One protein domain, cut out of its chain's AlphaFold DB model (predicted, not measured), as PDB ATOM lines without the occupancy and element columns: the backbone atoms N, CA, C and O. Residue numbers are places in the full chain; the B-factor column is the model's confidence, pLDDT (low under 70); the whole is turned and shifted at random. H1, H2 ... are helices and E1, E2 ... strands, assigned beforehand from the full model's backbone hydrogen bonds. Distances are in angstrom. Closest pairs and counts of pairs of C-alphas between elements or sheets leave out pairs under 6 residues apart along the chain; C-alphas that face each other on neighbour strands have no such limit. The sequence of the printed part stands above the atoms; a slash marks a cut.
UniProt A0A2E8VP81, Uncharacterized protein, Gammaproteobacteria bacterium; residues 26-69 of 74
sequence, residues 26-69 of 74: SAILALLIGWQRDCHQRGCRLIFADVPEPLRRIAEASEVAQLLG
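This is residues 26 to 69 of the 74 residues of an uncharacterized protein of Gammaproteobacteria bacterium (UniProt A0A2E8VP81). What shape? H1 makes one side, the chain folds back opposite through E1, H2 stands across one end, and H3 packs on H1. What parts? It is mostly helix: 44 printed residues with three named helices and one named strand. It is compact, radius of gyration of the C-alphas 10.2 A, spanning 29 by 18 by 15 A.

Where is H1? H1, residues 26 to 41, runs 22.6 A from C-alpha 26 at (0.440, -21.714, 22.456). What follows? E1 is residues 47 to 49, H2 53 to 61, and H3 65 to 68, ending at (-8.087, -31.864, 19.332).

What touches H1? H3 touches residues 32 to 36 alone; C-alphas 33 and 68 are closest, 6.6 A. And H2? It is close to H1 but not clearly touching, about perpendicular at 78 degrees; C-alphas 29 and 59 are closest, 6.8 A. Every O i to N i+4 pair in H1 and H2 is within hydrogen-bond range.

Any cut? The printed part has none. Low confidence? No printed residue is under 70 in pLDDT.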
ATOM      1  N   SER A  26       0.339 -20.607  23.423       76.00
ATOM      2  CA  SER A  26       0.440 -21.714  22.456       76.00
ATOM      3  C   SER A  26       1.126 -22.976  22.996       76.00
ATOM      4  O   SER A  26       0.977 -24.053  22.416       76.00
ATOM      5  N   ALA A  27       1.847 -22.876  24.118       84.81
ATOM      6  CA  ALA A  27       2.564 -24.004  24.713       84.81
ATOM      7  C   ALA A  27       1.614 -25.128  25.163       84.81
ATOM      8  O   ALA A  27       1.915 -26.306  24.963       84.81
ATOM      9  N   ILE A  28       0.444 -24.775  25.709       86.25
ATOM     10  CA  ILE A  28      -0.553 -25.771  26.121       86.25
ATOM     11  C   ILE A  28      -1.118 -26.514  24.910       86.25
ATOM     12  O   ILE A  28      -1.252 -27.731  24.950       86.25
ATOM     13  N   LEU A  29      -1.363 -25.822  23.794       88.06
ATOM     14  CA  LEU A  29      -1.858 -26.463  22.577       88.06
ATOM     15  C   LEU A  29      -0.844 -27.455  22.014       88.06
ATOM     16  O   LEU A  29      -1.220 -28.572  21.670       88.06
ATOM     17  N   ALA A  30       0.439 -27.089  21.976       89.56
ATOM     18  CA  ALA A  30       1.493 -27.997  21.530       89.56
ATOM     19  C   ALA A  30       1.534 -29.284  22.375       89.56
ATOM     20  O   ALA A  30       1.682 -30.379  21.825       89.56
ATOM     21  N   LEU A  31       1.338 -29.163  23.693       89.38
ATOM     22  CA  LEU A  31       1.250 -30.306  24.603       89.38
ATOM     23  C   LEU A  31       0.032 -31.190  24.295       89.38
ATOM     24  O   LEU A  31       0.192 -32.398  24.117       89.38
ATOM     25  N   LEU A  32      -1.164 -30.600  24.183       90.19
ATOM     26  CA  LEU A  32      -2.400 -31.339  23.896       90.19
ATOM     27  C   LEU A  32      -2.330 -32.055  22.538       90.19
ATOM     28  O   LEU A  32      -2.735 -33.211  22.425       90.19
ATOM     29  N   ILE A  33      -1.749 -31.405  21.523       90.62
ATOM     30  CA  ILE A  33      -1.505 -32.007  20.204       90.62
ATOM     31  C   ILE A  33      -0.528 -33.179  20.332       90.62
ATOM     32  O   ILE A  33      -0.752 -34.231  19.734       90.62
ATOM     33  N   GLY A  34       0.543 -33.021  21.113       90.62
ATOM     34  CA  GLY A  34       1.497 -34.093  21.389       90.62
ATOM     35  C   GLY A  34       0.826 -35.322  22.003       90.62
ATOM     36  O   GLY A  34       1.030 -36.436  21.522       90.62
ATOM     37  N   TRP A  35      -0.033 -35.122  23.004       90.31
ATOM     38  CA  TRP A  35      -0.775 -36.211  23.647       90.31
ATOM     39  C   TRP A  35      -1.791 -36.872  22.717       90.31
ATOM     40  O   TRP A  35      -1.878 -38.098  22.679       90.31
ATOM     41  N   GLN A  36      -2.516 -36.083  21.921       89.19
ATOM     42  CA  GLN A  36      -3.445 -36.615  20.925       89.19
ATOM     43  C   GLN A  36      -2.710 -37.441  19.861       89.19
ATOM     44  O   GLN A  36      -3.190 -38.502  19.466       89.19
ATOM     45  N   ARG A  37      -1.523 -37.000  19.422       89.19
ATOM     46  CA  ARG A  37      -0.679 -37.748  18.477       89.19
ATOM     47  C   ARG A  37      -0.165 -39.054  19.073       89.19
ATOM     48  O   ARG A  37      -0.208 -40.066  18.380       89.19
ATOM     49  N   ASP A  38       0.293 -39.045  20.324       88.19
ATOM     50  CA  ASP A  38       0.733 -40.260  21.024       88.19
ATOM     51  C   ASP A  38      -0.428 -41.260  21.182       88.19
ATOM     52  O   ASP A  38      -0.273 -42.433  20.849       88.19
ATOM     53  N   CYS A  39      -1.622 -40.794  21.565       86.94
ATOM     54  CA  CYS A  39      -2.818 -41.642  21.634       86.94
ATOM     55  C   CYS A  39      -3.196 -42.211  20.262       86.94
ATOM     56  O   CYS A  39      -3.389 -43.418  20.118       86.94
ATOM     57  N   HIS A  40      -3.207 -41.368  19.228       86.12
ATOM     58  CA  HIS A  40      -3.523 -41.800  17.870       86.12
ATOM     59  C   HIS A  40      -2.529 -42.853  17.356       86.12
ATOM     60  O   HIS A  40      -2.933 -43.832  16.731       86.12
ATOM     61  N   GLN A  41      -1.232 -42.712  17.659       88.06
ATOM     62  CA  GLN A  41      -0.213 -43.719  17.330       88.06
ATOM     63  C   GLN A  41      -0.437 -45.058  18.047       88.06
ATOM     64  O   GLN A  41      -0.027 -46.100  17.539       88.06
ATOM     65  N   ARG A  42      -1.112 -45.045  19.199       85.62
ATOM     66  CA  ARG A  42      -1.510 -46.240  19.959       85.62
ATOM     67  C   ARG A  42      -2.888 -46.778  19.557       85.62
ATOM     68  O   ARG A  42      -3.350 -47.746  20.152       85.62
ATOM     69  N   GLY A  43      -3.542 -46.169  18.564       85.50
ATOM     70  CA  GLY A  43      -4.876 -46.562  18.104       85.50
ATOM     71  C   GLY A  43      -6.017 -46.127  19.027       85.50
ATOM     72  O   GLY A  43      -7.115 -46.670  18.918       85.50
ATOM     73  N   CYS A  44      -5.786 -45.170  19.929       85.19
ATOM     74  CA  CYS A  44      -6.821 -44.583  20.778       85.19
ATOM     75  C   CYS A  44      -7.031 -43.097  20.465       85.19
ATOM     76  O   CYS A  44      -6.202 -42.440  19.830       85.19
ATOM     77  N   ARG A  45      -8.163 -42.546  20.909       86.38
ATOM     78  CA  ARG A  45      -8.462 -41.115  20.795       86.38
ATOM     79  C   ARG A  45      -8.530 -40.499  22.185       86.38
ATOM     80  O   ARG A  45      -9.290 -40.972  23.025       86.38
ATOM     81  N   LEU A  46      -7.764 -39.436  22.420       88.56
ATOM     82  CA  LEU A  46      -7.845 -38.679  23.665       88.56
ATOM     83  C   LEU A  46      -9.096 -37.795  23.634       88.56
ATOM     84  O   LEU A  46      -9.402 -37.163  22.619       88.56
ATOM     85  N   ILE A  47      -9.824 -37.762  24.745       89.25
ATOM     86  CA  ILE A  47     -10.989 -36.898  24.941       89.25
ATOM     87  C   ILE A  47     -10.601 -35.823  25.954       89.25
ATOM     88  O   ILE A  47     -10.167 -36.140  27.058       89.25
ATOM     89  N   PHE A  48     -10.769 -34.550  25.604       89.19
ATOM     90  CA  PHE A  48     -10.589 -33.447  26.549       89.19
ATOM     91  C   PHE A  48     -11.950 -33.039  27.120       89.19
ATOM     92  O   PHE A  48     -12.828 -32.598  26.382       89.19
ATOM     93  N   ALA A  49     -12.128 -33.206  28.429       88.31
ATOM     94  CA  ALA A  49     -13.327 -32.808  29.163       88.31
ATOM     95  C   ALA A  49     -13.101 -31.477  29.896       88.31
ATOM     96  O   ALA A  49     -11.965 -31.133  30.222       88.31
ATOM     97  N   ASP A  50     -14.187 -30.741  30.145       87.31
ATOM     98  CA  ASP A  50     -14.189 -29.460  30.870       87.31
ATOM     99  C   ASP A  50     -13.137 -28.460  30.358       87.31
ATOM    100  O   ASP A  50     -12.452 -27.786  31.128       87.31
ATOM    101  N   VAL A  51     -12.992 -28.380  29.030       88.06
ATOM    102  CA  VAL A  51     -12.018 -27.498  28.376       88.06
ATOM    103  C   VAL A  51     -12.311 -26.038  28.747       88.06
ATOM    104  O   VAL A  51     -13.405 -25.555  28.444       88.06
ATOM    105  N   PRO A  52     -11.361 -25.311  29.366       87.56
ATOM    106  CA  PRO A  52     -11.555 -23.911  29.715       87.56
ATOM    107  C   PRO A  52     -11.808 -23.042  28.484       87.56
ATOM    108  O   PRO A  52     -11.193 -23.226  27.434       87.56
ATOM    109  N   GLU A  53     -12.665 -22.035  28.638       86.94
ATOM    110  CA  GLU A  53     -13.019 -21.102  27.565       86.94
ATOM    111  C   GLU A  53     -11.813 -20.399  26.910       86.94
ATOM    112  O   GLU A  53     -11.750 -20.357  25.680       86.94
ATOM    113  N   PRO A  54     -10.801 -19.917  27.660       86.44
ATOM    114  CA  PRO A  54      -9.599 -19.354  27.045       86.44
ATOM    115  C   PRO A  54      -8.877 -20.360  26.141       86.44
ATOM    116  O   PRO A  54      -8.389 -20.002  25.073       86.44
ATOM    117  N   LEU A  55      -8.848 -21.632  26.540       86.62
ATOM    118  CA  LEU A  55      -8.167 -22.689  25.802       86.62
ATOM    119  C   LEU A  55      -8.935 -23.061  24.527       86.62
ATOM    120  O   LEU A  55      -8.308 -23.240  23.483       86.62
ATOM    121  N   ARG A  56     -10.276 -23.084  24.586       87.25
ATOM    122  CA  ARG A  56     -11.136 -23.207  23.395       87.25
ATOM    123  C   ARG A  56     -10.827 -22.116  22.374       87.25
ATOM    124  O   ARG A  56     -10.506 -22.432  21.234       87.25
ATOM    125  N   ARG A  57     -10.807 -20.852  22.805       87.44
ATOM    126  CA  ARG A  57     -10.543 -19.710  21.914       87.44
ATOM    127  C   ARG A  57      -9.179 -19.774  21.240       87.44
ATOM    128  O   ARG A  57      -9.076 -19.491  20.052       87.44
ATOM    129  N   ILE A  58      -8.126 -20.148  21.969       87.44
ATOM    130  CA  ILE A  58      -6.786 -20.262  21.373       87.44
ATOM    131  C   ILE A  58      -6.742 -21.459  20.407       87.44
ATOM    132  O   ILE A  58      -6.134 -21.352  19.342       87.44
ATOM    133  N   ALA A  59      -7.403 -22.578  20.730       88.75
ATOM    134  CA  ALA A  59      -7.488 -23.739  19.841       88.75
ATOM    135  C   ALA A  59      -8.241 -23.426  18.536       88.75
ATOM    136  O   ALA A  59      -7.827 -23.882  17.469       88.75
ATOM    137  N   GLU A  60      -9.311 -22.634  18.613       89.25
ATOM    138  CA  GLU A  60     -10.053 -22.123  17.454       89.25
ATOM    139  C   GLU A  60      -9.211 -21.150  16.629       89.25
ATOM    140  O   GLU A  60      -9.049 -21.354  15.429       89.25
ATOM    141  N   ALA A  61      -8.606 -20.148  17.274       88.50
ATOM    142  CA  ALA A  61      -7.752 -19.160  16.611       88.50
ATOM    143  C   ALA A  61      -6.519 -19.787  15.940       88.50
ATOM    144  O   ALA A  61      -5.976 -19.223  14.995       88.50
ATOM    145  N   SER A  62      -6.078 -20.947  16.430       87.81
ATOM    146  CA  SER A  62      -4.960 -21.708  15.863       87.81
ATOM    147  C   SER A  62      -5.406 -22.787  14.865       87.81
ATOM    148  O   SER A  62      -4.567 -23.562  14.422       87.81
ATOM    149  N   GLU A  63      -6.705 -22.888  14.553       88.31
ATOM    150  CA  GLU A  63      -7.301 -23.891  13.650       88.31
ATOM    151  C   GLU A  63      -7.041 -25.362  14.051       88.31
ATOM    152  O   GLU A  63      -7.116 -26.281  13.236       88.31
ATOM    153  N   VAL A  64      -6.778 -25.622  15.338       89.75
ATOM    154  CA  VAL A  64      -6.501 -26.972  15.876       89.75
ATOM    155  C   VAL A  64      -7.647 -27.548  16.706       89.75
ATOM    156  O   VAL A  64      -7.567 -28.697  17.144       89.75
ATOM    157  N   ALA A  65      -8.729 -26.795  16.915       88.50
ATOM    158  CA  ALA A  65      -9.890 -27.237  17.690       88.50
ATOM    159  C   ALA A  65     -10.456 -28.582  17.190       88.50
ATOM    160  O   ALA A  65     -10.638 -29.512  17.976       88.50
ATOM    161  N   GLN A  66     -10.627 -28.738  15.870       86.25
ATOM    162  CA  GLN A  66     -11.111 -29.989  15.266       86.25
ATOM    163  C   GLN A  66     -10.127 -31.151  15.450       86.25
ATOM    164  O   GLN A  66     -10.544 -32.266  15.769       86.25
ATOM    165  N   LEU A  67      -8.822 -30.887  15.307       86.56
ATOM    166  CA  LEU A  67      -7.762 -31.880  15.513       86.56
ATOM    167  C   LEU A  67      -7.775 -32.419  16.950       86.56
ATOM    168  O   LEU A  67      -7.601 -33.619  17.175       86.56
ATOM    169  N   LEU A  68      -8.004 -31.530  17.915       86.69
ATOM    170  CA  LEU A  68      -8.087 -31.864  19.332       86.69
ATOM    171  C   LEU A  68      -9.467 -32.406  19.738       86.69
ATOM    172  O   LEU A  68      -9.620 -32.884  20.856       86.69
ATOM    173  N   GLY A  69     -10.476 -32.366  18.859       84.81
ATOM    174  CA  GLY A  69     -11.852 -32.723  19.216       84.81
ATOM    175  C   GLY A  69     -12.470 -31.782  20.255       84.81
ATOM    176  O   GLY A  69     -13.375 -32.187  20.980       84.81
TER     177      GLY A  69